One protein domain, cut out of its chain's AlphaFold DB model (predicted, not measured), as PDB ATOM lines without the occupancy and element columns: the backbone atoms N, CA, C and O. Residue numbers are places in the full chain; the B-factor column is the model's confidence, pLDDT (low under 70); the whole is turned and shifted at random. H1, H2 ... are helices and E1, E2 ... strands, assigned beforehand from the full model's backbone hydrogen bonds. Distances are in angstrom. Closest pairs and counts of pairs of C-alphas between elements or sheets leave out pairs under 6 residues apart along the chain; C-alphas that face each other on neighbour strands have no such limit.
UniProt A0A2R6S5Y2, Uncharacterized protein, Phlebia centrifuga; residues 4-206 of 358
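Overview. This is residues 4 to 206 of the 358 residues of an uncharacterized protein of Phlebia centrifuga (UniProt A0A2R6S5Y2). The core is a sandwich of two antiparallel sheets, partly face to face: E3 E4 E5 E7, and the twisted E8 E9 E12 E13. A smaller mixed sheet, E1 E2 E6, is loosely joined to the first at E5, while the hairpin E10 and E11 leads away from the second, with residues 146 to 151 sticking out free at its tip. The printed part has 203 residues, with under half in named elements, and is mostly strand: E1 to E5, H1, E6 to E12, H2, H3 and E13 follow along the chain. It is compact, with a radius of gyration of the C-alphas of 18.6 A and spans of 51 by 47 by 32 A.

Arrangement. E1, residues 4 to 11, and E2, residues 46 to 53, form a hairpin, with N 5 and O 51 at 2.8 A. E6, residues 107 to 109, is parallel to E2, with N 52 and O 107 at 2.9 A. H1, residues 96 to 101, only grazes this sheet. E3, residues 65 to 70, E4, residues 76 to 81, and E5, residues 86 to 90, form a meander, each strand the antiparallel neighbour of the one before; N 69 and O 78 are 2.8 A apart, N 79 and O 87 2.8 A. E7, residues 114 to 116, is antiparallel to E5, with N 88 and O 114 at 2.8 A. The closest C-alphas of E5 and E6 are those of Arg 90 and Glu 109, 7.3 A apart. In the second sheet of the sandwich, E8, residues 124 to 129, and E9, residues 134 to 139, form a hairpin, with N 128 and O 136 at 2.9 A. E12, residues 157 to 164, is antiparallel to E9, with N 137 and O 160 at 2.9 A, and to E13, residues 193 to 201, with N 161 and O 197 at 2.8 A. The closest C-alphas of E3 and E8 are those of His 67 and Ser 126, 5.2 A apart. E9 runs on at 77 degrees into E10, residues 142 to 146, which forms a hairpin with E11, residues 151 to 155; N 144 and O 153 are 2.8 A apart. H2, residues 167 to 170, is not on either sheet of the sandwich. H3, residues 184 to 189, stands at the level of the sheet E3 E4 E5 E7, with a height of 2.9 A; its closest C-alpha pair with E7 is Asn 189 and Thr 116, 4.6 A apart. Each O i to N i+4 pair of H1 is within hydrogen-bond range, as is 1 of 2 in H3; H2 is too short for one.

Along the chain. E1 begins at C-alpha 4 (-10.108, 10.508, 36.521) and bends by 91 degrees at residue 8. E2 measures 20.7 A, E12 21.3 A and E13 21.9 A; E13 ends at C-alpha 201 (20.016, 6.469, 40.297).

Size, cuts and confidence. The C-alphas farthest apart, those of Ile 101 and Asn 151, are 56.5 A apart. The printed part has no cut. The links E1 to E2, E2 to E3 and H2 to H3 are long. The mean pLDDT of the printed part is 85.6; residues 19 to 24, 26 to 34, 173 to 182 and 205 are under 70.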
ATOM      1  N   ARG A   4      -8.910  10.471  37.365       90.50
ATOM      2  CA  ARG A   4     -10.108  10.508  36.521       90.50
ATOM      3  C   ARG A   4      -9.883   9.662  35.280       90.50
ATOM      4  O   ARG A   4      -8.852   9.793  34.626       90.50
ATOM      5  N   LEU A   5     -10.847   8.806  34.973       92.31
ATOM      6  CA  LEU A   5     -10.838   7.938  33.804       92.31
ATOM      7  C   LEU A   5     -11.807   8.511  32.776       92.31
ATOM      8  O   LEU A   5     -12.977   8.761  33.086       92.31
ATOM      9  N   TYR A   6     -11.290   8.731  31.573       91.88
ATOM     10  CA  TYR A   6     -12.033   9.297  30.458       91.88
ATOM     11  C   TYR A   6     -12.273   8.235  29.395       91.88
ATOM     12  O   TYR A   6     -11.366   7.476  29.061       91.88
ATOM     13  N   ASP A   7     -13.484   8.217  28.850       91.38
ATOM     14  CA  ASP A   7     -13.832   7.414  27.684       91.38
ATOM     15  C   ASP A   7     -13.934   8.322  26.455       91.38
ATOM     16  O   ASP A   7     -14.720   9.275  26.422       91.38
ATOM     17  N   LEU A   8     -13.112   8.018  25.451       92.69
ATOM     18  CA  LEU A   8     -12.998   8.779  24.209       92.69
ATOM     19  C   LEU A   8     -14.177   8.550  23.252       92.69
ATOM     20  O   LEU A   8     -14.348   9.326  22.315       92.69
ATOM     21  N   ALA A   9     -15.007   7.527  23.481       90.94
ATOM     22  CA  ALA A   9     -16.217   7.285  22.695       90.94
ATOM     23  C   ALA A   9     -17.336   8.306  22.977       90.94
ATOM     24  O   ALA A   9     -18.318   8.375  22.237       90.94
ATOM     25  N   TYR A  10     -17.205   9.095  24.047       89.75
ATOM     26  CA  TYR A  10     -18.184  10.091  24.462       89.75
ATOM     27  C   TYR A  10     -17.618  11.501  24.324       89.75
ATOM     28  O   TYR A  10     -16.435  11.735  24.546       89.75
ATOM     29  N   ASN A  11     -18.483  12.466  24.018       90.12
ATOM     30  CA  ASN A  11     -18.086  13.871  23.983       90.12
ATOM     31  C   ASN A  11     -17.895  14.434  25.390       90.12
ATOM     32  O   ASN A  11     -18.670  14.114  26.310       90.12
ATOM     33  N   ALA A  12     -16.904  15.321  25.493       88.94
ATOM     34  CA  ALA A  12     -16.551  16.051  26.694       88.94
ATOM     35  C   ALA A  12     -17.757  16.786  27.273       88.94
ATOM     36  O   ALA A  12     -18.644  17.290  26.567       88.94
ATOM     37  N   ARG A  13     -17.819  16.800  28.602       85.56
ATOM     38  CA  ARG A  13     -18.956  17.354  29.309       85.56
ATOM     39  C   ARG A  13     -18.823  18.864  29.486       85.56
ATOM     40  O   ARG A  13     -18.034  19.334  30.292       85.56
ATOM     41  N   GLN A  14     -19.701  19.604  28.816       86.19
ATOM     42  CA  GLN A  14     -19.689  21.072  28.830       86.19
ATOM     43  C   GLN A  14     -20.287  21.700  30.090       86.19
ATOM     44  O   GLN A  14     -19.836  22.736  30.569       86.19
ATOM     45  N   LYS A  15     -21.343  21.081  30.624       82.62
ATOM     46  CA  LYS A  15     -22.048  21.551  31.820       82.62
ATOM     47  C   LYS A  15     -22.015  20.441  32.864       82.62
ATOM     48  O   LYS A  15     -22.858  19.534  32.805       82.62
ATOM     49  N   PRO A  16     -21.010  20.420  33.751       76.06
ATOM     50  CA  PRO A  16     -20.970  19.434  34.812       76.06
ATOM     51  C   PRO A  16     -22.088  19.680  35.826       76.06
ATOM     52  O   PRO A  16     -22.523  20.810  36.045       76.06
ATOM     53  N   ASN A  17     -22.548  18.610  36.462       76.38
ATOM     54  CA  ASN A  17     -23.511  18.673  37.550       76.38
ATOM     55  C   ASN A  17     -22.773  18.356  38.847       76.38
ATOM     56  O   ASN A  17     -22.622  17.196  39.237       76.38
ATOM     57  N   ASN A  18     -22.251  19.402  39.480       75.06
ATOM     58  CA  ASN A  18     -21.615  19.305  40.786       75.06
ATOM     59  C   ASN A  18     -22.573  19.874  41.847       75.06
ATOM     60  O   ASN A  18     -22.509  21.077  42.141       75.06
ATOM     61  N   PRO A  19     -23.515  19.059  42.368       69.12
ATOM     62  CA  PRO A  19     -24.482  19.529  43.351       69.12
ATOM     63  C   PRO A  19     -23.765  20.022  44.612       69.12
ATOM     64  O   PRO A  19     -22.730  19.479  45.003       69.12
ATOM     65  N   HIS A  20     -24.312  21.058  45.250       68.75
ATOM     66  CA  HIS A  20     -23.756  21.605  46.485       68.75
ATOM     67  C   HIS A  20     -23.623  20.528  47.567       68.75
ATOM     68  O   HIS A  20     -24.542  19.727  47.769       68.75
ATOM     69  N   TRP A  21     -22.526  20.571  48.323       60.75
ATOM     70  CA  TRP A  21     -22.396  19.815  49.564       60.75
ATOM     71  C   TRP A  21     -22.062  20.757  50.729       60.75
ATOM     72  O   TRP A  21     -21.031  21.431  50.660       60.75
ATOM     73  N   PRO A  22     -22.875  20.816  51.805       65.31
ATOM     74  CA  PRO A  22     -24.142  20.096  52.034       65.31
ATOM     75  C   PRO A  22     -25.266  20.520  51.060       65.31
ATOM     76  O   PRO A  22     -25.113  21.549  50.407       65.31
ATOM     77  N   PRO A  23     -26.373  19.760  50.926       69.56
ATOM     78  CA  PRO A  23     -27.383  19.979  49.884       69.56
ATOM     79  C   PRO A  23     -27.887  21.427  49.811       69.56
ATOM     80  O   PRO A  23     -28.280  22.012  50.820       69.56
ATOM     81  N   GLY A  24     -27.886  22.007  48.612       69.69
ATOM     82  CA  GLY A  24     -28.307  23.384  48.368       69.69
ATOM     83  C   GLY A  24     -28.386  23.708  46.876       69.69
ATOM     84  O   GLY A  24     -27.866  22.971  46.043       69.69
ATOM     85  N   ASN A  25     -29.018  24.833  46.537       70.06
ATOM     86  CA  ASN A  25     -29.284  25.233  45.144       70.06
ATOM     87  C   ASN A  25     -28.120  25.991  44.474       70.06
ATOM     88  O   ASN A  25     -28.291  26.562  43.400       70.06
ATOM     89  N   ARG A  26     -26.953  26.067  45.123       68.31
ATOM     90  CA  ARG A  26     -25.765  26.762  44.601       68.31
ATOM     91  C   ARG A  26     -24.792  25.743  43.997       68.31
ATOM     92  O   ARG A  26     -24.730  24.627  44.493       68.31
ATOM     93  N   PRO A  27     -24.011  26.078  42.962       60.25
ATOM     94  CA  PRO A  27     -22.949  25.187  42.503       60.25
ATOM     95  C   PRO A  27     -21.921  24.965  43.624       60.25
ATOM     96  O   PRO A  27     -21.589  25.897  44.362       60.25
ATOM     97  N   SER A  28     -21.436  23.730  43.779       65.25
ATOM     98  CA  SER A  28     -20.391  23.424  44.760       65.25
ATOM     99  C   SER A  28     -19.070  24.094  44.367       65.25
ATOM    100  O   SER A  28     -18.576  23.899  43.257       65.25
ATOM    101  N   LEU A  29     -18.484  24.855  45.297       57.88
ATOM    102  CA  LEU A  29     -17.109  25.365  45.192       57.88
ATOM    103  C   LEU A  29     -16.077  24.343  45.693       57.88
ATOM    104  O   LEU A  29     -14.873  24.566  45.574       57.88
ATOM    105  N   ALA A  30     -16.532  23.224  46.272       53.78
ATOM    106  CA  ALA A  30     -15.647  22.124  46.604       53.78
ATOM    107  C   ALA A  30     -15.161  21.498  45.295       53.78
ATOM    108  O   ALA A  30     -15.952  21.017  44.477       53.78
ATOM    109  N   GLY A  31     -13.846  21.554  45.097       55.88
ATOM    110  CA  GLY A  31     -13.198  21.052  43.899       55.88
ATOM    111  C   GLY A  31     -13.363  19.537  43.696       55.88
ATOM    112  O   GLY A  31     -13.934  18.826  44.525       55.88
ATOM    113  N   PRO A  32     -12.788  19.004  42.606       60.78
ATOM    114  CA  PRO A  32     -12.892  17.602  42.192       60.78
ATOM    115  C   PRO A  32     -12.358  16.557  43.187       60.78
ATOM    116  O   PRO A  32     -12.428  15.362  42.901       60.78
ATOM    117  N   SER A  33     -11.819  16.977  44.332       57.91
ATOM    118  CA  SER A  33     -11.076  16.161  45.293       57.91
ATOM    119  C   SER A  33     -11.900  15.091  46.022       57.91
ATOM    120  O   SER A  33     -11.303  14.232  46.667       57.91
ATOM    121  N   PHE A  34     -13.232  15.088  45.884       65.81
ATOM    122  CA  PHE A  34     -14.140  14.131  46.539       65.81
ATOM    123  C   PHE A  34     -14.862  13.180  45.570       65.81
ATOM    124  O   PHE A  34     -15.889  12.600  45.910       65.81
ATOM    125  N   GLY A  35     -14.348  13.015  44.348       73.50
ATOM    126  CA  GLY A  35     -14.934  12.085  43.376       73.50
ATOM    127  C   GLY A  35     -16.214  12.597  42.724       73.50
ATOM    128  O   GLY A  35     -16.949  11.825  42.115       73.50
ATOM    129  N   LEU A  36     -16.518  13.884  42.859       78.56
ATOM    130  CA  LEU A  36     -17.657  14.524  42.206       78.56
ATOM    131  C   LEU A  36     -17.332  14.884  40.750       78.56
ATOM    132  O   LEU A  36     -16.189  14.756  40.302       78.56
ATOM    133  N   HIS A  37     -18.337  15.334  40.003       80.44
ATOM    134  CA  HIS A  37     -18.099  15.997  38.720       80.44
ATOM    135  C   HIS A  37     -17.249  17.259  38.931       80.44
ATOM    136  O   HIS A  37     -17.201  17.812  40.031       80.44
ATOM    137  N   MET A  38     -16.546  17.695  37.886       79.25
ATOM    138  CA  MET A  38     -15.844  18.982  37.909       79.25
ATOM    139  C   MET A  38     -16.837  20.127  38.175       79.25
ATOM    140  O   MET A  38     -18.018  20.003  37.884       79.25
ATOM    141  N   SER A  39     -16.395  21.253  38.731       78.69
ATOM    142  CA  SER A  39     -17.223  22.473  38.765       78.69
ATOM    143  C   SER A  39     -17.288  23.165  37.398       78.69
ATOM    144  O   SER A  39     -18.221  23.915  37.127       78.69
ATOM    145  N   GLU A  40     -16.304  22.895  36.541       80.56
ATOM    146  CA  GLU A  40     -16.117  23.492  35.219       80.56
ATOM    147  C   GLU A  40     -16.267  22.447  34.105       80.56
ATOM    148  O   GLU A  40     -16.240  21.240  34.363       80.56
ATOM    149  N   SER A  41     -16.421  22.916  32.864       84.88
ATOM    150  CA  SER A  41     -16.421  22.053  31.676       84.88
ATOM    151  C   SER A  41     -15.189  21.140  31.655       84.88
ATOM    152  O   SER A  41     -14.092  21.547  32.030       84.88
ATOM    153  N   GLU A  42     -15.358  19.905  31.179       86.38
ATOM    154  CA  GLU A  42     -14.258  18.954  30.962       86.38
ATOM    155  C   GLU A  42     -13.372  19.325  29.760       86.38
ATOM    156  O   GLU A  42     -12.376  18.651  29.506       86.38
ATOM    157  N   GLY A  43     -13.724  20.392  29.041       85.31
ATOM    158  CA  GLY A  43     -13.077  20.831  27.811       85.31
ATOM    159  C   GLY A  43     -13.944  20.555  26.588       85.31
ATOM    160  O   GLY A  43     -15.121  20.215  26.707       85.31
ATOM    161  N   ASP A  44     -13.351  20.700  25.405       87.31
ATOM    162  CA  ASP A  44     -14.035  20.576  24.118       87.31
ATOM    163  C   ASP A  44     -13.652  19.291  23.373       87.31
ATOM    164  O   ASP A  44     -12.511  18.837  23.421       87.31
ATOM    165  N   GLY A  45     -14.605  18.729  22.625       88.19
ATOM    166  CA  GLY A  45     -14.376  17.576  21.753       88.19
ATOM    167  C   GLY A  45     -14.691  16.227  22.401       88.19
ATOM    168  O   GLY A  45     -15.775  16.034  22.955       88.19
ATOM    169  N   VAL A  46     -13.770  15.273  22.252       90.94
ATOM    170  CA  VAL A  46     -13.927  13.863  22.647       90.94
ATOM    171  C   VAL A  46     -13.241  13.567  23.979       90.94
ATOM    172  O   VAL A  46     -12.182  14.113  24.274       90.94
ATOM    173  N   GLY A  47     -13.825  12.659  24.758       90.06
ATOM    174  CA  GLY A  47     -13.365  12.282  26.090       90.06
ATOM    175  C   GLY A  47     -14.295  12.795  27.182       90.06
ATOM    176  O   GLY A  47     -14.258  13.971  27.524       90.06
ATOM    177  N   ARG A  48     -15.091  11.905  27.782       90.50
ATOM    178  CA  ARG A  48     -15.911  12.212  28.969       90.50
ATOM    179  C   ARG A  48     -15.391  11.485  30.198       90.50
ATOM    180  O   ARG A  48     -15.081  10.300  30.097       90.50
ATOM    181  N   CYS A  49     -15.365  12.140  31.361       90.62
ATOM    182  CA  CYS A  49     -15.049  11.448  32.610       90.62
ATOM    183  C   CYS A  49     -16.202  10.517  33.008       90.62
ATOM    184  O   CYS A  49     -17.302  10.973  33.317       90.62
ATOM    185  N   LEU A  50     -15.946   9.208  33.007       91.44
ATOM    186  CA  LEU A  50     -16.943   8.196  33.382       91.44
ATOM    187  C   LEU A  50     -16.650   7.546  34.732       91.44
ATOM    188  O   LEU A  50     -17.549   6.969  35.343       91.44
ATOM    189  N   ALA A  51     -15.415   7.657  35.219       91.25
ATOM    190  CA  ALA A  51     -15.033   7.090  36.496       91.25
ATOM    191  C   ALA A  51     -13.985   7.923  37.238       91.25
ATOM    192  O   ALA A  51     -13.125   8.564  36.630       91.25
ATOM    193  N   VAL A  52     -14.033   7.874  38.569       90.62
ATOM    194  CA  VAL A  52     -13.056   8.525  39.446       90.62
ATOM    195  C   VAL A  52     -12.558   7.555  40.511       90.62
ATOM    196  O   VAL A  52     -13.348   6.932  41.219       90.62
ATOM    197  N   LEU A  53     -11.239   7.472  40.659       91.56
ATOM    198  CA  LEU A  53     -10.577   6.796  41.768       91.56
ATOM    199  C   LEU A  53     -10.302   7.846  42.847       91.56
ATOM    200  O   LEU A  53      -9.524   8.790  42.646       91.56
ATOM    201  N   VAL A  54     -10.994   7.720  43.976       87.00
ATOM    202  CA  VAL A  54     -10.982   8.702  45.060       87.00
ATOM    203  C   VAL A  54     -11.034   8.010  46.414       87.00
ATOM    204  O   VAL A  54     -12.081   7.852  47.029       87.00
ATOM    205  N   GLY A  55      -9.868   7.620  46.917       74.50
ATOM    206  CA  GLY A  55      -9.831   6.956  48.216       74.50
ATOM    207  C   GLY A  55     -10.041   7.883  49.414       74.50
ATOM    208  O   GLY A  55     -10.460   7.419  50.463       74.50
ATOM    209  N   GLY A  56      -9.785   9.194  49.306       77.00
ATOM    210  CA  GLY A  56      -9.846  10.109  50.457       77.00
ATOM    211  C   GLY A  56      -9.147   9.520  51.696       77.00
ATOM    212  O   GLY A  56      -7.997   9.095  51.609       77.00
ATOM    213  N   ARG A  57      -9.879   9.405  52.819       71.38
ATOM    214  CA  ARG A  57      -9.420   8.753  54.069       71.38
ATOM    215  C   ARG A  57      -9.221   7.230  53.965       71.38
ATOM    216  O   ARG A  57      -8.534   6.647  54.796       71.38
ATOM    217  N   ALA A  58      -9.818   6.581  52.971       75.62
ATOM    218  CA  ALA A  58      -9.696   5.152  52.683       75.62
ATOM    219  C   ALA A  58      -8.530   4.839  51.723       75.62
ATOM    220  O   ALA A  58      -8.575   3.867  50.976       75.62
ATOM    221  N   GLY A  59      -7.470   5.655  51.746       79.00
ATOM    222  CA  GLY A  59      -6.254   5.395  50.975       79.00
ATOM    223  C   GLY A  59      -6.213   6.073  49.611       79.00
ATOM    224  O   GLY A  59      -5.632   5.527  48.675       79.00
ATOM    225  N   GLY A  60      -6.810   7.260  49.466       87.19
ATOM    226  CA  GLY A  60      -6.666   8.071  48.252       87.19
ATOM    227  C   GLY A  60      -5.246   8.589  48.061       87.19
ATOM    228  O   GLY A  60      -4.416   8.487  48.960       87.19
ATOM    229  N   HIS A  61      -4.960   9.147  46.885       91.50
ATOM    230  CA  HIS A  61      -3.732   9.918  46.717       91.50
ATOM    231  C   HIS A  61      -3.845  11.247  47.473       91.50
ATOM    232  O   HIS A  61      -4.821  11.990  47.303       91.50
ATOM    233  N   GLU A  62      -2.844  11.560  48.287       90.94
ATOM    234  CA  GLU A  62      -2.795  12.777  49.110       90.94
ATOM    235  C   GLU A  62      -2.214  13.963  48.332       90.94
ATOM    236  O   GLU A  62      -2.537  15.114  48.615       90.94
ATOM    237  N   ALA A  63      -1.451  13.687  47.274       91.12
ATOM    238  CA  ALA A  63      -0.845  14.684  46.398       91.12
ATOM    239  C   ALA A  63      -0.967  14.285  44.916       91.12
ATOM    240  O   ALA A  63      -1.690  13.350  44.568       91.12
ATOM    241  N   ALA A  64      -0.351  15.060  44.017       92.44
ATOM    242  CA  ALA A  64      -0.493  14.881  42.572       92.44
ATOM    243  C   ALA A  64      -0.098  13.467  42.120       92.44
ATOM    244  O   ALA A  64       0.931  12.941  42.536       92.44
ATOM    245  N   VAL A  65      -0.905  12.878  41.241       94.25
ATOM    246  CA  VAL A  65      -0.601  11.600  40.590       94.25
ATOM    247  C   VAL A  65       0.235  11.897  39.353       94.25
ATOM    248  O   VAL A  65      -0.140  12.752  38.554       94.25
ATOM    249  N   PHE A  66       1.374  11.226  39.210       95.06
ATOM    250  CA  PHE A  66       2.309  11.463  38.106       95.06
ATOM    251  C   PHE A  66       2.200  10.429  36.998       95.06
ATOM    252  O   PHE A  66       2.490  10.745  35.847       95.06
ATOM    253  N   HIS A  67       1.778   9.208  37.324       96.50
ATOM    254  CA  HIS A  67       1.670   8.145  36.339       96.50
ATOM    255  C   HIS A  67       0.570   7.152  36.698       96.50
ATOM    256  O   HIS A  67       0.255   6.940  37.873       96.50
ATOM    257  N   ALA A  68       0.016   6.526  35.665       96.62
ATOM    258  CA  ALA A  68      -0.917   5.423  35.777       96.62
ATOM    259  C   ALA A  68      -0.592   4.366  34.715       96.62
ATOM    260  O   ALA A  68      -0.147   4.706  33.620       96.62
ATOM    261  N   ALA A  69      -0.811   3.096  35.036       96.50
ATOM    262  CA  ALA A  69      -0.597   1.977  34.128       96.50
ATOM    263  C   ALA A  69      -1.736   0.964  34.247       96.50
ATOM    264  O   ALA A  69      -2.018   0.447  35.333       96.50
ATOM    265  N   TRP A  70      -2.366   0.668  33.113       95.06
ATOM    266  CA  TRP A  70      -3.339  -0.411  32.995       95.06
ATOM    267  C   TRP A  70      -2.646  -1.758  33.136       95.06
ATOM    268  O   TRP A  70      -1.560  -1.967  32.592       95.06
ATOM    269  N   HIS A  71      -3.276  -2.663  33.872       94.06
ATOM    270  CA  HIS A  71      -2.837  -4.047  33.921       94.06
ATOM    271  C   HIS A  71      -3.013  -4.704  32.542       94.06
ATOM    272  O   HIS A  71      -4.000  -4.421  31.861       94.06
ATOM    273  N   PRO A  72      -2.090  -5.579  32.104       89.31
ATOM    274  CA  PRO A  72      -2.107  -6.125  30.745       89.31
ATOM    275  C   PRO A  72      -3.340  -6.986  30.431       89.31
ATOM    276  O   PRO A  72      -3.756  -7.055  29.279       89.31
ATOM    277  N   THR A  73      -3.914  -7.661  31.428       86.75
ATOM    278  CA  THR A  73      -4.949  -8.694  31.214       86.75
ATOM    279  C   THR A  73      -6.196  -8.546  32.086       86.75
ATOM    280  O   THR A  73      -7.185  -9.228  31.846       86.75
ATOM    281  N   ALA A  74      -6.173  -7.676  33.096       89.12
ATOM    282  CA  ALA A  74      -7.194  -7.620  34.140       89.12
ATOM    283  C   ALA A  74      -7.681  -6.186  34.313       89.12
ATOM    284  O   ALA A  74      -6.955  -5.242  34.010       89.12
ATOM    285  N   ASP A  75      -8.883  -6.028  34.861       89.56
ATOM    286  CA  ASP A  75      -9.523  -4.735  35.125       89.56
ATOM    287  C   ASP A  75      -8.897  -4.033  36.346       89.56
ATOM    288  O   ASP A  75      -9.554  -3.760  37.357       89.56
ATOM    289  N   LEU A  76      -7.590  -3.774  36.273       93.38
ATOM    290  CA  LEU A  76      -6.785  -3.143  37.310       93.38
ATOM    291  C   LEU A  76      -6.006  -1.950  36.754       93.38
ATOM    292  O   LEU A  76      -5.559  -1.939  35.605       93.38
ATOM    293  N   ILE A  77      -5.782  -0.964  37.619       95.56
ATOM    294  CA  ILE A  77      -4.978   0.221  37.320       95.56
ATOM    295  C   ILE A  77      -3.981   0.419  38.450       95.56
ATOM    296  O   ILE A  77      -4.373   0.506  39.612       95.56
ATOM    297  N   ALA A  78      -2.701   0.530  38.116       97.38
ATOM    298  CA  ALA A  78      -1.681   0.982  39.050       97.38
ATOM    299  C   ALA A  78      -1.487   2.495  38.904       97.38
ATOM    300  O   ALA A  78      -1.442   3.003  37.786       97.38
ATOM    301  N   THR A  79      -1.362   3.220  40.011       97.56
ATOM    302  CA  THR A  79      -1.136   4.671  40.032       97.56
ATOM    303  C   THR A  79      -0.020   5.013  41.008       97.56
ATOM    304  O   THR A  79       0.184   4.316  42.003       97.56
ATOM    305  N   CYS A  80       0.721   6.082  40.730       97.06
ATOM    306  CA  CYS A  80       1.791   6.544  41.606       97.06
ATOM    307  C   CYS A  80       1.949   8.068  41.549       97.06
ATOM    308  O   CYS A  80       1.547   8.704  40.566       97.06
ATOM    309  N   GLY A  81       2.523   8.677  42.590       95.62
ATOM    310  CA  GLY A  81       2.571  10.135  42.637       95.62
ATOM    311  C   GLY A  81       3.509  10.784  43.647       95.62
ATOM    312  O   GLY A  81       4.436  10.188  44.200       95.62
ATOM    313  N   MET A  82       3.244  12.075  43.846       95.00
ATOM    314  CA  MET A  82       3.985  12.996  44.704       95.00
ATOM    315  C   MET A  82       3.915  12.621  46.185       95.00
ATOM    316  O   MET A  82       4.846  12.910  46.929       95.00
ATOM    317  N   ASP A  83       2.852  11.939  46.605       92.75
ATOM    318  CA  ASP A  83       2.678  11.447  47.977       92.75
ATOM    319  C   ASP A  83       3.559  10.232  48.308       92.75
ATOM    320  O   ASP A  83       3.446   9.676  49.395       92.75
ATOM    321  N   ARG A  84       4.462   9.847  47.389       94.31
ATOM    322  CA  ARG A  84       5.384   8.701  47.493       94.31
ATOM    323  C   ARG A  84       4.690   7.344  47.442       94.31
ATOM    324  O   ARG A  84       5.343   6.312  47.554       94.31
ATOM    325  N   THR A  85       3.377   7.333  47.240       95.19
ATOM    326  CA  THR A  85       2.610   6.098  47.287       95.19
ATOM    327  C   THR A  85       2.492   5.469  45.908       95.19
ATOM    328  O   THR A  85       2.393   6.148  44.879       95.19
ATOM    329  N   VAL A  86       2.450   4.143  45.909       96.94
ATOM    330  CA  VAL A  86       1.958   3.335  44.801       96.94
ATOM    331  C   VAL A  86       0.642   2.707  45.222       96.94
ATOM    332  O   VAL A  86       0.531   2.183  46.333       96.94
ATOM    333  N   LYS A  87      -0.348   2.739  44.332       96.38
ATOM    334  CA  LYS A  87      -1.676   2.182  44.578       96.38
ATOM    335  C   LYS A  87      -2.122   1.307  43.415       96.38
ATOM    336  O   LYS A  87      -1.815   1.611  42.267       96.38
ATOM    337  N   ILE A  88      -2.854   0.238  43.708       95.75
ATOM    338  CA  ILE A  88      -3.503  -0.624  42.715       95.75
ATOM    339  C   ILE A  88      -5.001  -0.569  42.970       95.75
ATOM    340  O   ILE A  88      -5.462  -0.802  44.087       95.75
ATOM    341  N   TRP A  89      -5.759  -0.266  41.929       94.00
ATOM    342  CA  TRP A  89      -7.197  -0.061  41.971       94.00
ATOM    343  C   TRP A  89      -7.890  -1.096  41.110       94.00
ATOM    344  O   TRP A  89      -7.388  -1.460  40.046       94.00
ATOM    345  N   ARG A  90      -9.079  -1.508  41.540       91.19
ATOM    346  CA  ARG A  90     -10.030  -2.153  40.645       91.19
ATOM    347  C   ARG A  90     -10.619  -1.095  39.718       91.19
ATOM    348  O   ARG A  90     -10.957  -0.001  40.167       91.19
ATOM    349  N   MET A  91     -10.759  -1.418  38.438       89.12
ATOM    350  CA  MET A  91     -11.486  -0.568  37.505       89.12
ATOM    351  C   MET A  91     -12.978  -0.589  37.893       89.12
ATOM    352  O   MET A  91     -13.580  -1.671  37.973       89.12
ATOM    353  N   PRO A  92     -13.580   0.572  38.208       86.94
ATOM    354  CA  PRO A  92     -14.981   0.627  38.595       86.94
ATOM    355  C   PRO A  92     -15.851   0.279  37.388       86.94
ATOM    356  O   PRO A  92     -15.705   0.871  36.327       86.94
ATOM    357  N   GLN A  93     -16.774  -0.666  37.548       82.69
ATOM    358  CA  GLN A  93     -17.615  -1.137  36.446       82.69
ATOM    359  C   GLN A  93     -18.474   0.008  35.890       82.69
ATOM    360  O   GLN A  93     -19.316   0.563  36.599       82.69
ATOM    361  N   ILE A  94     -18.253   0.351  34.620       85.44
ATOM    362  CA  ILE A  94     -18.984   1.411  33.922       85.44
ATOM    363  C   ILE A  94     -20.173   0.780  33.202       85.44
ATOM    364  O   ILE A  94     -20.025   0.043  32.228       85.44
ATOM    365  N   ASP A  95     -21.378   1.081  33.673       85.50
ATOM    366  CA  ASP A  95     -22.606   0.652  33.013       85.50
ATOM    367  C   ASP A  95     -22.942   1.625  31.874       85.50
ATOM    368  O   ASP A  95     -23.604   2.647  32.065       85.50
ATOM    369  N   HIS A  96     -22.470   1.313  30.667       85.62
ATOM    370  CA  HIS A  96     -22.685   2.158  29.491       85.62
ATOM    371  C   HIS A  96     -24.167   2.350  29.132       85.62
ATOM    372  O   HIS A  96     -24.508   3.352  28.498       85.62
ATOM    373  N   ALA A  97     -25.058   1.428  29.520       86.44
ATOM    374  CA  ALA A  97     -26.494   1.607  29.327       86.44
ATOM    375  C   ALA A  97     -27.026   2.696  30.267       86.44
ATOM    376  O   ALA A  97     -27.744   3.590  29.816       86.44
ATOM    377  N   LYS A  98     -26.592   2.692  31.534       83.75
ATOM    378  CA  LYS A  98     -26.886   3.788  32.471       83.75
ATOM    379  C   LYS A  98     -26.277   5.104  32.021       83.75
ATOM    380  O   LYS A  98     -26.994   6.085  32.034       83.75
ATOM    381  N   VAL A  99     -25.034   5.133  31.535       85.38
ATOM    382  CA  VAL A  99     -24.400   6.372  31.031       85.38
ATOM    383  C   VAL A  99     -25.174   6.989  29.853       85.38
ATOM    384  O   VAL A  99     -25.180   8.206  29.679       85.38
ATOM    385  N   LYS A 100     -25.831   6.165  29.023       82.69
ATOM    386  CA  LYS A 100     -26.670   6.647  27.909       82.69
ATOM    387  C   LYS A 100     -28.010   7.224  28.371       82.69
ATOM    388  O   LYS A 100     -28.504   8.147  27.732       82.69
ATOM    389  N   ILE A 101     -28.599   6.663  29.427       84.06
ATOM    390  CA  ILE A 101     -29.898   7.092  29.974       84.06
ATOM    391  C   ILE A 101     -29.717   8.277  30.930       84.06
ATOM    392  O   ILE A 101     -30.478   9.240  30.890       84.06
ATOM    393  N   ASP A 102     -28.695   8.197  31.771       81.31
ATOM    394  CA  ASP A 102     -28.308   9.167  32.780       81.31
ATOM    395  C   ASP A 102     -26.921   9.726  32.444       81.31
ATOM    396  O   ASP A 102     -25.881   9.119  32.725       81.31
ATOM    397  N   SER A 103     -26.906  10.926  31.858       76.62
ATOM    398  CA  SER A 103     -25.673  11.651  31.539       76.62
ATOM    399  C   SER A 103     -24.853  12.038  32.773       76.62
ATOM    400  O   SER A 103     -23.710  12.478  32.628       76.62
ATOM    401  N   GLU A 104     -25.425  11.890  33.970       77.75
ATOM    402  CA  GLU A 104     -24.816  12.216  35.257       77.75
ATOM    403  C   GLU A 104     -24.043  11.061  35.876       77.75
ATOM    404  O   GLU A 104     -23.338  11.266  36.872       77.75
ATOM    405  N   HIS A 105     -24.139   9.865  35.292       83.50
ATOM    406  CA  HIS A 105     -23.507   8.681  35.842       83.50
ATOM    407  C   HIS A 105     -21.981   8.830  35.899       83.50
ATOM    408  O   HIS A 105     -21.314   9.009  34.881       83.50
ATOM    409  N   LEU A 106     -21.435   8.724  37.112       86.06
ATOM    410  CA  LEU A 106     -20.005   8.765  37.394       86.06
ATOM    411  C   LEU A 106     -19.666   7.613  38.335       86.06
ATOM    412  O   LEU A 106     -20.049   7.629  39.511       86.06
ATOM    413  N   ALA A 107     -18.960   6.611  37.819       88.88
ATOM    414  CA  ALA A 107     -18.530   5.479  38.619       88.88
ATOM    415  C   ALA A 107     -17.413   5.907  39.585       88.88
ATOM    416  O   ALA A 107     -16.600   6.787  39.288       88.88
ATOM    417  N   ARG A 108     -17.381   5.318  40.779       87.06
ATOM    418  CA  ARG A 108     -16.428   5.695  41.829       87.06
ATOM    419  C   ARG A 108     -15.811   4.457  42.443       87.06
ATOM    420  O   ARG A 108     -16.546   3.568  42.863       87.06
ATOM    421  N   GLU A 109     -14.487   4.449  42.535       89.19
ATOM    422  CA  GLU A 109     -13.751   3.497  43.365       89.19
ATOM    423  C   GLU A 109     -13.076   4.260  44.505       89.19
ATOM    424  O   GLU A 109     -12.306   5.197  44.277       89.19
ATOM    425  N   ASP A 110     -13.402   3.879  45.737       87.88
ATOM    426  CA  ASP A 110     -12.954   4.559  46.951       87.88
ATOM    427  C   ASP A 110     -11.959   3.726  47.764       87.88
ATOM    428  O   ASP A 110     -11.423   4.211  48.758       87.88
ATOM    429  N   LYS A 111     -11.692   2.477  47.367       89.19
ATOM    430  CA  LYS A 111     -10.771   1.596  48.086       89.19
ATOM    431  C   LYS A 111      -9.806   0.952  47.101       89.19
ATOM    432  O   LYS A 111     -10.197   0.034  46.375       89.19
ATOM    433  N   PRO A 112      -8.531   1.377  47.077       92.75
ATOM    434  CA  PRO A 112      -7.543   0.622  46.332       92.75
ATOM    435  C   PRO A 112      -7.435  -0.797  46.916       92.75
ATOM    436  O   PRO A 112      -7.667  -1.034  48.099       92.75
ATOM    437  N   LEU A 113      -7.070  -1.766  46.084       92.38
ATOM    438  CA  LEU A 113      -6.764  -3.131  46.525       92.38
ATOM    439  C   LEU A 113      -5.391  -3.217  47.202       92.38
ATOM    440  O   LEU A 113      -5.102  -4.187  47.899       92.38
ATOM    441  N   PHE A 114      -4.543  -2.217  46.964       94.25
ATOM    442  CA  PHE A 114      -3.203  -2.089  47.515       94.25
ATOM    443  C   PHE A 114      -2.790  -0.619  47.515       94.25
ATOM    444  O   PHE A 114      -3.020   0.088  46.538       94.25
ATOM    445  N   SER A 115      -2.157  -0.166  48.588       95.12
ATOM    446  CA  SER A 115      -1.557   1.157  48.716       95.12
ATOM    447  C   SER A 115      -0.350   1.053  49.628       95.12
ATOM    448  O   SER A 115      -0.491   0.557  50.740       95.12
ATOM    449  N   THR A 116       0.812   1.545  49.216       95.25
ATOM    450  CA  THR A 116       1.984   1.615  50.099       95.25
ATOM    451  C   THR A 116       2.882   2.793  49.753       95.25
ATOM    452  O   THR A 116       2.995   3.165  48.585       95.25
ATOM    453  N   ASP A 117       3.539   3.351  50.765       94.62
ATOM    454  CA  ASP A 117       4.656   4.296  50.657       94.62
ATOM    455  C   ASP A 117       6.011   3.643  51.000       94.62
ATOM    456  O   ASP A 117       7.045   4.299  50.987       94.62
ATOM    457  N   LEU A 118       6.031   2.332  51.269       95.25
ATOM    458  CA  LEU A 118       7.206   1.608  51.771       95.25
ATOM    459  C   LEU A 118       8.177   1.152  50.666       95.25
ATOM    460  O   LEU A 118       9.196   0.527  50.959       95.25
ATOM    461  N   ILE A 119       7.857   1.401  49.392       95.31
ATOM    462  CA  ILE A 119       8.693   0.999  48.246       95.31
ATOM    463  C   ILE A 119       9.762   2.056  47.949       95.31
ATOM    464  O   ILE A 119      10.893   1.708  47.606       95.31
ATOM    465  N   HIS A 120       9.409   3.338  48.064       94.69
ATOM    466  CA  HIS A 120      10.261   4.459  47.688       94.69
ATOM    467  C   HIS A 120      10.259   5.535  48.772       94.69
ATOM    468  O   HIS A 120       9.219   5.887  49.314       94.69
ATOM    469  N   ASN A 121      11.423   6.133  49.019       91.06
ATOM    470  CA  ASN A 121      11.576   7.186  50.025       91.06
ATOM    471  C   ASN A 121      11.080   8.568  49.548       91.06
ATOM    472  O   ASN A 121      10.867   9.470  50.361       91.06
ATOM    473  N   ALA A 122      10.898   8.744  48.233       92.19
ATOM    474  CA  ALA A 122      10.542  10.004  47.581       92.19
ATOM    475  C   ALA A 122       9.425   9.818  46.533       92.19
ATOM    476  O   ALA A 122       8.807   8.758  46.427       92.19
ATOM    477  N   ARG A 123       9.100  10.895  45.803       93.94
ATOM    478  CA  ARG A 123       7.997  10.922  44.831       93.94
ATOM    479  C   ARG A 123       8.171   9.866  43.738       93.94
ATOM    480  O   ARG A 123       9.234   9.773  43.120       93.94
ATOM    481  N   VAL A 124       7.095   9.152  43.425       96.50
ATOM    482  CA  VAL A 124       7.105   8.097  42.407       96.50
ATOM    483  C   VAL A 124       6.622   8.679  41.082       96.50
ATOM    484  O   VAL A 124       5.471   9.091  40.947       96.50
ATOM    485  N   LEU A 125       7.529   8.756  40.112       95.00
ATOM    486  CA  LEU A 125       7.332   9.443  38.836       95.00
ATOM    487  C   LEU A 125       6.751   8.546  37.745       95.00
ATOM    488  O   LEU A 125       6.103   9.053  36.838       95.00
ATOM    489  N   SER A 126       7.018   7.241  37.790       95.81
ATOM    490  CA  SER A 126       6.521   6.297  36.789       95.81
ATOM    491  C   SER A 126       6.324   4.908  37.382       95.81
ATOM    492  O   SER A 126       7.011   4.519  38.330       95.81
ATOM    493  N   ILE A 127       5.388   4.163  36.801       97.50
ATOM    494  CA  ILE A 127       5.034   2.796  37.172       97.50
ATOM    495  C   ILE A 127       4.600   2.019  35.929       97.50
ATOM    496  O   ILE A 127       3.925   2.583  35.068       97.50
ATOM    497  N   ALA A 128       4.964   0.742  35.833       97.12
ATOM    498  CA  ALA A 128       4.533  -0.151  34.761       97.12
ATOM    499  C   ALA A 128       4.398  -1.599  35.255       97.12
ATOM    500  O   ALA A 128       5.134  -2.035  36.140       97.12
ATOM    501  N   TRP A 129       3.474  -2.346  34.653       96.31
ATOM    502  CA  TRP A 129       3.310  -3.782  34.881       96.31
ATOM    503  C   TRP A 129       4.302  -4.568  34.021       96.31
ATOM    504  O   TRP A 129       4.406  -4.328  32.820       96.31
ATOM    505  N   LEU A 130       5.032  -5.506  34.625       94.44
ATOM    506  CA  LEU A 130       5.932  -6.430  33.924       94.44
ATOM    507  C   LEU A 130       5.250  -7.779  33.666       94.44
ATOM    508  O   LEU A 130       5.384  -8.364  32.590       94.44
ATOM    509  N   THR A 131       4.524  -8.266  34.668       91.81
ATOM    510  CA  THR A 131       3.692  -9.476  34.643       91.81
ATOM    511  C   THR A 131       2.367  -9.174  35.343       91.81
ATOM    512  O   THR A 131       2.095  -8.016  35.655       91.81
ATOM    513  N   ASP A 132       1.543 -10.195  35.582       91.31
ATOM    514  CA  ASP A 132       0.256 -10.022  36.258       91.31
ATOM    515  C   ASP A 132       0.408  -9.554  37.726       91.31
ATOM    516  O   ASP A 132      -0.380  -8.778  38.253       91.31
ATOM    517  N   ASP A 133       1.478  -9.969  38.400       94.12
ATOM    518  CA  ASP A 133       1.743  -9.657  39.808       94.12
ATOM    519  C   ASP A 133       2.970  -8.760  40.024       94.12
ATOM    520  O   ASP A 133       3.168  -8.247  41.123       94.12
ATOM    521  N   THR A 134       3.816  -8.565  39.013       95.62
ATOM    522  CA  THR A 134       5.106  -7.880  39.157       95.62
ATOM    523  C   THR A 134       5.104  -6.551  38.427       95.62
ATOM    524  O   THR A 134       4.737  -6.457  37.254       95.62
ATOM    525  N   LEU A 135       5.570  -5.514  39.117       97.69
ATOM    526  CA  LEU A 135       5.640  -4.147  38.631       97.69
ATOM    527  C   LEU A 135       7.069  -3.608  38.715       97.69
ATOM    528  O   LEU A 135       7.906  -4.073  39.492       97.69
ATOM    529  N   VAL A 136       7.320  -2.574  37.920       97.50
ATOM    530  CA  VAL A 136       8.482  -1.701  38.042       97.50
ATOM    531  C   VAL A 136       8.011  -0.286  38.347       97.50
ATOM    532  O   VAL A 136       7.045   0.201  37.758       97.50
ATOM    533  N   SER A 137       8.691   0.386  39.268       97.38
ATOM    534  CA  SER A 137       8.416   1.775  39.620       97.38
ATOM    535  C   SER A 137       9.700   2.584  39.744       97.38
ATOM    536  O   SER A 137      10.759   2.075  40.123       97.38
ATOM    537  N   TYR A 138       9.605   3.860  39.379       95.75
ATOM    538  CA  TYR A 138      10.705   4.814  39.411       95.75
ATOM    539  C   TYR A 138      10.375   5.978  40.342       95.75
ATOM    540  O   TYR A 138       9.405   6.706  40.124       95.75
ATOM    541  N   SER A 139      11.231   6.187  41.337       94.25
ATOM    542  CA  SER A 139      11.250   7.372  42.185       94.25
ATOM    543  C   SER A 139      12.348   8.323  41.741       94.25
ATOM    544  O   SER A 139      13.513   7.935  41.663       94.25
ATOM    545  N   GLY A 140      11.992   9.585  41.511       90.06
ATOM    546  CA  GLY A 140      12.973  10.627  41.213       90.06
ATOM    547  C   GLY A 140      13.714  11.092  42.471       90.06
ATOM    548  O   GLY A 140      13.175  10.962  43.573       90.06
ATOM    549  N   PRO A 141      14.921  11.669  42.332       89.62
ATOM    550  CA  PRO A 141      15.633  12.270  43.450       89.62
ATOM    551  C   PRO A 141      14.861  13.465  44.023       89.62
ATOM    552  O   PRO A 141      14.203  14.229  43.299       89.62
ATOM    553  N   ALA A 142      14.954  13.646  45.334       88.25
ATOM    554  CA  ALA A 142      14.264  14.704  46.056       88.25
ATOM    555  C   ALA A 142      15.135  15.265  47.179       88.25
ATOM    556  O   ALA A 142      15.929  14.550  47.781       88.25
ATOM    557  N   LEU A 143      14.967  16.553  47.470       87.38
ATOM    558  CA  LEU A 143      15.426  17.102  48.737       87.38
ATOM    559  C   LEU A 143      14.335  16.806  49.765       87.38
ATOM    560  O   LEU A 143      13.204  17.267  49.622       87.38
ATOM    561  N   MET A 144      14.676  15.991  50.749       86.12
ATOM    562  CA  MET A 144      13.812  15.644  51.863       86.12
ATOM    563  C   MET A 144      14.131  16.570  53.029       86.12
ATOM    564  O   MET A 144      15.252  17.061  53.151       86.12
ATOM    565  N   GLY A 145      13.142  16.825  53.876       84.06
ATOM    566  CA  GLY A 145      13.326  17.645  55.060       84.06
ATOM    567  C   GLY A 145      12.423  17.180  56.183       84.06
ATOM    568  O   GLY A 145      11.292  16.758  55.937       84.06
ATOM    569  N   ASN A 146      12.926  17.265  57.410       82.50
ATOM    570  CA  ASN A 146      12.088  17.162  58.590       82.50
ATOM    571  C   ASN A 146      11.669  18.582  59.000       82.50
ATOM    572  O   ASN A 146      12.512  19.330  59.499       82.50
ATOM    573  N   PRO A 147      10.393  18.965  58.818       78.19
ATOM    574  CA  PRO A 147       9.937  20.306  59.162       78.19
ATOM    575  C   PRO A 147      10.054  20.607  60.661       78.19
ATOM    576  O   PRO A 147      10.123  21.772  61.026       78.19
ATOM    577  N   ALA A 148      10.109  19.588  61.526       85.62
ATOM    578  CA  ALA A 148      10.257  19.781  62.966       85.62
ATOM    579  C   ALA A 148      11.697  20.105  63.395       85.62
ATOM    580  O   ALA A 148      11.889  20.713  64.442       85.62
ATOM    581  N   THR A 149      12.705  19.688  62.622       87.69
ATOM    582  CA  THR A 149      14.123  19.847  62.996       87.69
ATOM    583  C   THR A 149      14.913  20.704  62.010       87.69
ATOM    584  O   THR A 149      16.128  20.774  62.137       87.69
ATOM    585  N   GLU A 150      14.261  21.256  60.980       82.50
ATOM    586  CA  GLU A 150      14.877  22.015  59.872       82.50
ATOM    587  C   GLU A 150      16.044  21.293  59.164       82.50
ATOM    588  O   GLU A 150      16.828  21.896  58.432       82.50
ATOM    589  N   ASN A 151      16.146  19.973  59.333       88.62
ATOM    590  CA  ASN A 151      17.208  19.172  58.736       88.62
ATOM    591  C   ASN A 151      16.780  18.715  57.348       88.62
ATOM    592  O   ASN A 151      15.751  18.049  57.206       88.62
ATOM    593  N   PHE A 152      17.604  19.017  56.346       87.62
ATOM    594  CA  PHE A 152      17.390  18.617  54.960       87.62
ATOM    595  C   PHE A 152      18.448  17.613  54.509       87.62
ATOM    596  O   PHE A 152      19.635  17.779  54.781       87.62
ATOM    597  N   TRP A 153      18.029  16.592  53.766       88.00
ATOM    598  CA  TRP A 153      18.931  15.618  53.156       88.00
ATOM    599  C   TRP A 153      18.528  15.325  51.715       88.00
ATOM    600  O   TRP A 153      17.381  15.501  51.303       88.00
ATOM    601  N   LYS A 154      19.501  14.898  50.911       86.38
ATOM    602  CA  LYS A 154      19.277  14.529  49.512       86.38
ATOM    603  C   LYS A 154      18.922  13.051  49.437       86.38
ATOM    604  O   LYS A 154      19.740  12.206  49.778       86.38
ATOM    605  N   GLU A 155      17.727  12.759  48.946       88.31
ATOM    606  CA  GLU A 155      17.289  11.410  48.617       88.31
ATOM    607  C   GLU A 155      17.548  11.144  47.133       88.31
ATOM    608  O   GLU A 155      17.073  11.873  46.254       88.31
ATOM    609  N   THR A 156      18.313  10.097  46.844       86.88
ATOM    610  CA  THR A 156      18.613   9.668  45.475       86.88
ATOM    611  C   THR A 156      17.405   9.019  44.804       86.88
ATOM    612  O   THR A 156      16.557   8.420  45.463       86.88
ATOM    613  N   GLY A 157      17.340   9.086  43.473       87.75
ATOM    614  CA  GLY A 157      16.306   8.368  42.731       87.75
ATOM    615  C   GLY A 157      16.482   6.853  42.853       87.75
ATOM    616  O   GLY A 157      17.597   6.369  43.031       87.75
ATOM    617  N   THR A 158      15.403   6.084  42.740       91.94
ATOM    618  CA  THR A 158      15.451   4.616  42.807       91.94
ATOM    619  C   THR A 158      14.554   3.980  41.756       91.94
ATOM    620  O   THR A 158      13.443   4.444  41.509       91.94
ATOM    621  N   VAL A 159      15.024   2.895  41.145       93.75
ATOM    622  CA  VAL A 159      14.199   1.980  40.347       93.75
ATOM    623  C   VAL A 159      13.996   0.716  41.163       93.75
ATOM    624  O   VAL A 159      14.971   0.080  41.566       93.75
ATOM    625  N   ALA A 160      12.739   0.357  41.400       95.19
ATOM    626  CA  ALA A 160      12.366  -0.835  42.144       95.19
ATOM    627  C   ALA A 160      11.551  -1.778  41.254       95.19
ATOM    628  O   ALA A 160      10.599  -1.355  40.605       95.19
ATOM    629  N   ILE A 161      11.918  -3.058  41.261       97.06
ATOM    630  CA  ILE A 161      11.126  -4.159  40.705       97.06
ATOM    631  C   ILE A 161      10.554  -4.930  41.885       97.06
ATOM    632  O   ILE A 161      11.302  -5.324  42.788       97.06
ATOM    633  N   TRP A 162       9.245  -5.141  41.900       97.69
ATOM    634  CA  TRP A 162       8.562  -5.728  43.044       97.69
ATOM    635  C   TRP A 162       7.310  -6.493  42.643       97.69
ATOM    636  O   TRP A 162       6.644  -6.162  41.668       97.69
ATOM    637  N   THR A 163       6.999  -7.518  43.427       97.00
ATOM    638  CA  THR A 163       5.813  -8.356  43.252       97.00
ATOM    639  C   THR A 163       4.752  -7.962  44.264       97.00
ATOM    640  O   THR A 163       5.036  -7.862  45.460       97.00
ATOM    641  N   TRP A 164       3.528  -7.771  43.798       96.44
ATOM    642  CA  TRP A 164       2.338  -7.625  44.615       96.44
ATOM    643  C   TRP A 164       1.832  -9.002  45.058       96.44
ATOM    644  O   TRP A 164       1.258  -9.763  44.287       96.44
ATOM    645  N   LEU A 165       1.991  -9.309  46.344       93.94
ATOM    646  CA  LEU A 165       1.619 -10.610  46.917       93.94
ATOM    647  C   LEU A 165       0.101 -10.776  47.091       93.94
ATOM    648  O   LEU A 165      -0.382 -11.858  47.407       93.94
ATOM    649  N   GLY A 166      -0.661  -9.693  46.925       89.69
ATOM    650  CA  GLY A 166      -2.114  -9.710  47.030       89.69
ATOM    651  C   GLY A 166      -2.831 -10.158  45.758       89.69
ATOM    652  O   GLY A 166      -4.046 -10.327  45.828       89.69
ATOM    653  N   PHE A 167      -2.127 -10.338  44.635       89.81
ATOM    654  CA  PHE A 167      -2.742 -10.577  43.327       89.81
ATOM    655  C   PHE A 167      -3.685 -11.791  43.327       89.81
ATOM    656  O   PHE A 167      -4.891 -11.628  43.129       89.81
ATOM    657  N   ASP A 168      -3.178 -12.978  43.671       85.75
ATOM    658  CA  ASP A 168      -3.955 -14.230  43.672       85.75
ATOM    659  C   ASP A 168      -5.146 -14.204  44.633       85.75
ATOM    660  O   ASP A 168      -6.179 -14.828  44.387       85.75
ATOM    661  N   ARG A 169      -5.021 -13.449  45.730       85.19
ATOM    662  CA  ARG A 169      -6.111 -13.258  46.686       85.19
ATOM    663  C   ARG A 169      -7.274 -12.516  46.033       85.19
ATOM    664  O   ARG A 169      -8.411 -12.912  46.248       85.19
ATOM    665  N   TYR A 170      -7.017 -11.457  45.265       83.25
ATOM    666  CA  TYR A 170      -8.072 -10.640  44.653       83.25
ATOM    667  C   TYR A 170      -8.544 -11.168  43.283       83.25
ATOM    668  O   TYR A 170      -9.697 -10.927  42.912       83.25
ATOM    669  N   LEU A 171      -7.692 -11.905  42.562       82.56
ATOM    670  CA  LEU A 171      -7.976 -12.480  41.243       82.56
ATOM    671  C   LEU A 171      -7.660 -13.986  41.177       82.56
ATOM    672  O   LEU A 171      -6.813 -14.407  40.381       82.56
ATOM    673  N   PRO A 172      -8.349 -14.840  41.956       70.06
ATOM    674  CA  PRO A 172      -8.162 -16.277  41.834       70.06
ATOM    675  C   PRO A 172      -8.575 -16.715  40.421       70.06
ATOM    676  O   PRO A 172      -9.737 -16.590  40.035       70.06
ATOM    677  N   ARG A 173      -7.619 -17.248  39.644       68.75
ATOM    678  CA  ARG A 173      -7.781 -17.647  38.226       68.75
ATOM    679  C   ARG A 173      -7.934 -16.483  37.233       68.75
ATOM    680  O   ARG A 173      -8.501 -16.676  36.161       68.75
ATOM    681  N   GLY A 174      -7.457 -15.285  37.575       62.91
ATOM    682  CA  GLY A 174      -7.462 -14.126  36.671       62.91
ATOM    683  C   GLY A 174      -8.821 -13.433  36.521       62.91
ATOM    684  O   GLY A 174      -8.930 -12.458  35.786       62.91
ATOM    685  N   MET A 175      -9.853 -13.891  37.237       64.94
ATOM    686  CA  MET A 175     -11.136 -13.197  37.318       64.94
ATOM    687  C   MET A 175     -11.253 -12.477  38.656       64.94
ATOM    688  O   MET A 175     -11.031 -13.065  39.714       64.94
ATOM    689  N   LEU A 176     -11.649 -11.206  38.614       62.62
ATOM    690  CA  LEU A 176     -11.963 -10.457  39.823       62.62
ATOM    691  C   LEU A 176     -13.155 -11.102  40.529       62.62
ATOM    692  O   LEU A 176     -14.260 -11.148  39.982       62.62
ATOM    693  N   ALA A 177     -12.958 -11.532  41.774       60.53
ATOM    694  CA  ALA A 177     -14.066 -12.007  42.587       60.53
ATOM    695  C   ALA A 177     -15.144 -10.901  42.691       60.53
ATOM    696  O   ALA A 177     -14.808  -9.731  42.929       60.53
ATOM    697  N   PRO A 178     -16.440 -11.223  42.520       56.19
ATOM    698  CA  PRO A 178     -17.507 -10.226  42.389       56.19
ATOM    699  C   PRO A 178     -17.741  -9.359  43.639       56.19
ATOM    700  O   PRO A 178     -18.471  -8.379  43.562       56.19
ATOM    701  N   MET A 179     -17.114  -9.673  44.778       51.91
ATOM    702  CA  MET A 179     -17.419  -9.029  46.063       51.91
ATOM    703  C   MET A 179     -16.193  -8.579  46.874       51.91
ATOM    704  O   MET A 179     -16.346  -7.970  47.932       51.91
ATOM    705  N   MET A 180     -14.970  -8.845  46.410       60.62
ATOM    706  CA  MET A 180     -13.774  -8.505  47.185       60.62
ATOM    707  C   MET A 180     -13.470  -7.009  47.071       60.62
ATOM    708  O   MET A 180     -12.954  -6.541  46.057       60.62
ATOM    709  N   ARG A 181     -13.822  -6.259  48.122       68.06
ATOM    710  CA  ARG A 181     -13.334  -4.893  48.359       68.06
ATOM    711  C   ARG A 181     -11.924  -4.947  48.950       68.06
ATOM    712  O   ARG A 181     -11.577  -5.922  49.616       68.06
ATOM    713  N   GLY A 182     -11.135  -3.892  48.740       69.44
ATOM    714  CA  GLY A 182      -9.825  -3.755  49.378       69.44
ATOM    715  C   GLY A 182      -9.933  -3.861  50.903       69.44
ATOM    716  O   GLY A 182     -10.825  -3.265  51.514       69.44
ATOM    717  N   ASN A 183      -9.039  -4.635  51.516       83.00
ATOM    718  CA  ASN A 183      -8.909  -4.713  52.970       83.00
ATOM    719  C   ASN A 183      -8.262  -3.421  53.500       83.00
ATOM    720  O   ASN A 183      -7.346  -2.891  52.874       83.00
ATOM    721  N   GLN A 184      -8.687  -2.936  54.669       84.25
ATOM    722  CA  GLN A 184      -8.111  -1.753  55.318       84.25
ATOM    723  C   GLN A 184      -6.597  -1.811  55.473       84.25
ATOM    724  O   GLN A 184      -5.907  -0.827  55.209       84.25
ATOM    725  N   THR A 185      -6.075  -2.980  55.831       86.25
ATOM    726  CA  THR A 185      -4.628  -3.199  55.938       86.25
ATOM    727  C   THR A 185      -3.905  -3.051  54.599       86.25
ATOM    728  O   THR A 185      -2.739  -2.670  54.582       86.25
ATOM    729  N   ASP A 186      -4.586  -3.285  53.475       89.19
ATOM    730  CA  ASP A 186      -4.005  -3.108  52.150       89.19
ATOM    731  C   ASP A 186      -4.167  -1.685  51.608       89.19
ATOM    732  O   ASP A 186      -3.261  -1.197  50.939       89.19
ATOM    733  N   TYR A 187      -5.286  -1.003  51.871       87.81
ATOM    734  CA  TYR A 187      -5.501   0.340  51.321       87.81
ATOM    735  C   TYR A 187      -4.896   1.480  52.147       87.81
ATOM    736  O   TYR A 187      -4.755   2.580  51.618       87.81
ATOM    737  N   GLN A 188      -4.528   1.264  53.415       86.31
ATOM    738  CA  GLN A 188      -3.896   2.311  54.234       86.31
ATOM    739  C   GLN A 188      -2.371   2.306  54.109       86.31
ATOM    740  O   GLN A 188      -1.799   3.340  53.777       86.31
ATOM    741  N   ASN A 189      -1.720   1.160  54.325       90.00
ATOM    742  CA  ASN A 189      -0.295   0.981  54.048       90.00
ATOM    743  C   ASN A 189       0.071  -0.514  54.011       90.00
ATOM    744  O   ASN A 189       0.478  -1.108  55.013       90.00
ATOM    745  N   SER A 190      -0.126  -1.139  52.855       93.50
ATOM    746  CA  SER A 190       0.080  -2.566  52.654       93.50
ATOM    747  C   SER A 190       1.548  -2.956  52.762       93.50
ATOM    748  O   SER A 190       2.427  -2.348  52.155       93.50
ATOM    749  N   LYS A 191       1.793  -4.072  53.449       94.44
ATOM    750  CA  LYS A 191       3.069  -4.803  53.412       94.44
ATOM    751  C   LYS A 191       3.011  -6.018  52.479       94.44
ATOM    752  O   LYS A 191       3.934  -6.825  52.462       94.44
ATOM    753  N   SER A 192       1.935  -6.158  51.701       93.81
ATOM    754  CA  SER A 192       1.680  -7.286  50.796       93.81
ATOM    755  C   SER A 192       2.474  -7.162  49.490       93.81
ATOM    756  O   SER A 192       1.914  -7.261  48.398       93.81
ATOM    757  N   PHE A 193       3.780  -6.918  49.583       95.81
ATOM    758  CA  PHE A 193       4.676  -6.837  48.436       95.81
ATOM    759  C   PHE A 193       6.056  -7.414  48.760       95.81
ATOM    760  O   PHE A 193       6.480  -7.475  49.912       95.81
ATOM    761  N   LYS A 194       6.782  -7.815  47.718       95.06
ATOM    762  CA  LYS A 194       8.167  -8.272  47.808       95.06
ATOM    763  C   LYS A 194       9.025  -7.488  46.826       95.06
ATOM    764  O   LYS A 194       8.834  -7.587  45.621       95.06
ATOM    765  N   LEU A 195      10.009  -6.752  47.337       95.38
ATOM    766  CA  LEU A 195      11.036  -6.118  46.506       95.38
ATOM    767  C   LEU A 195      11.974  -7.195  45.948       95.38
ATOM    768  O   LEU A 195      12.665  -7.872  46.718       95.38
ATOM    769  N   ILE A 196      12.008  -7.326  44.623       94.31
ATOM    770  CA  ILE A 196      12.908  -8.228  43.901       94.31
ATOM    771  C   ILE A 196      14.259  -7.545  43.734       94.31
ATOM    772  O   ILE A 196      15.255  -8.067  44.222       94.31
ATOM    773  N   SER A 197      14.283  -6.360  43.124       92.62
ATOM    774  CA  SER A 197      15.513  -5.637  42.784       92.62
ATOM    775  C   SER A 197      15.331  -4.152  43.058       92.62
ATOM    776  O   SER A 197      14.274  -3.599  42.762       92.62
ATOM    777  N   VAL A 198      16.352  -3.494  43.607       91.81
ATOM    778  CA  VAL A 198      16.341  -2.045  43.846       91.81
ATOM    779  C   VAL A 198      17.687  -1.480  43.433       91.81
ATOM    780  O   VAL A 198      18.722  -1.952  43.897       91.81
ATOM    781  N   TYR A 199      17.659  -0.472  42.568       89.88
ATOM    782  CA  TYR A 199      18.850   0.217  42.097       89.88
ATOM    783  C   TYR A 199      18.710   1.717  42.293       89.88
ATOM    784  O   TYR A 199      17.685   2.309  41.956       89.88
ATOM    785  N   THR A 200      19.769   2.327  42.803       87.88
ATOM    786  CA  THR A 200      19.848   3.769  43.001       87.88
ATOM    787  C   THR A 200      20.322   4.462  41.727       87.88
ATOM    788  O   THR A 200      21.233   3.995  41.043       87.88
ATOM    789  N   LEU A 201      19.703   5.595  41.418       82.62
ATOM    790  CA  LEU A 201      20.016   6.469  40.297       82.62
ATOM    791  C   LEU A 201      20.707   7.751  40.777       82.62
ATOM    792  O   LEU A 201      20.518   8.165  41.923       82.62
ATOM    793  N   PRO A 202      21.479   8.416  39.899       73.44
ATOM    794  CA  PRO A 202      22.134   9.672  40.236       73.44
ATOM    795  C   PRO A 202      21.124  10.787  40.532       73.44
ATOM    796  O   PRO A 202      19.972  10.766  40.096       73.44
ATOM    797  N   MET A 203      21.601  11.823  41.224       74.75
ATOM    798  CA  MET A 203      20.810  13.002  41.598       74.75
ATOM    799  C   MET A 203      20.350  13.864  40.412       74.75
ATOM    800  O   MET A 203      19.540  14.767  40.606       74.75
ATOM    801  N   SER A 204      20.804  13.589  39.186       72.00
ATOM    802  CA  SER A 204      20.502  14.367  37.975       72.00
ATOM    803  C   SER A 204      19.044  14.281  37.488       72.00
ATOM    804  O   SER A 204      18.741  14.771  36.407       72.00
ATOM    805  N   ASN A 205      18.140  13.692  38.281       67.12
ATOM    806  CA  ASN A 205      16.721  13.473  37.977       67.12
ATOM    807  C   ASN A 205      16.492  12.967  36.541       67.12
ATOM    808  O   ASN A 205      15.819  13.639  35.755       67.12
ATOM    809  N   PRO A 206      17.070  11.806  36.176       77.25
ATOM    810  CA  PRO A 206      16.919  11.286  34.828       77.25
ATOM    811  C   PRO A 206      15.439  11.041  34.530       77.25
ATOM    812  O   PRO A 206      14.692  10.523  35.366       77.25
TER     813      PRO A 206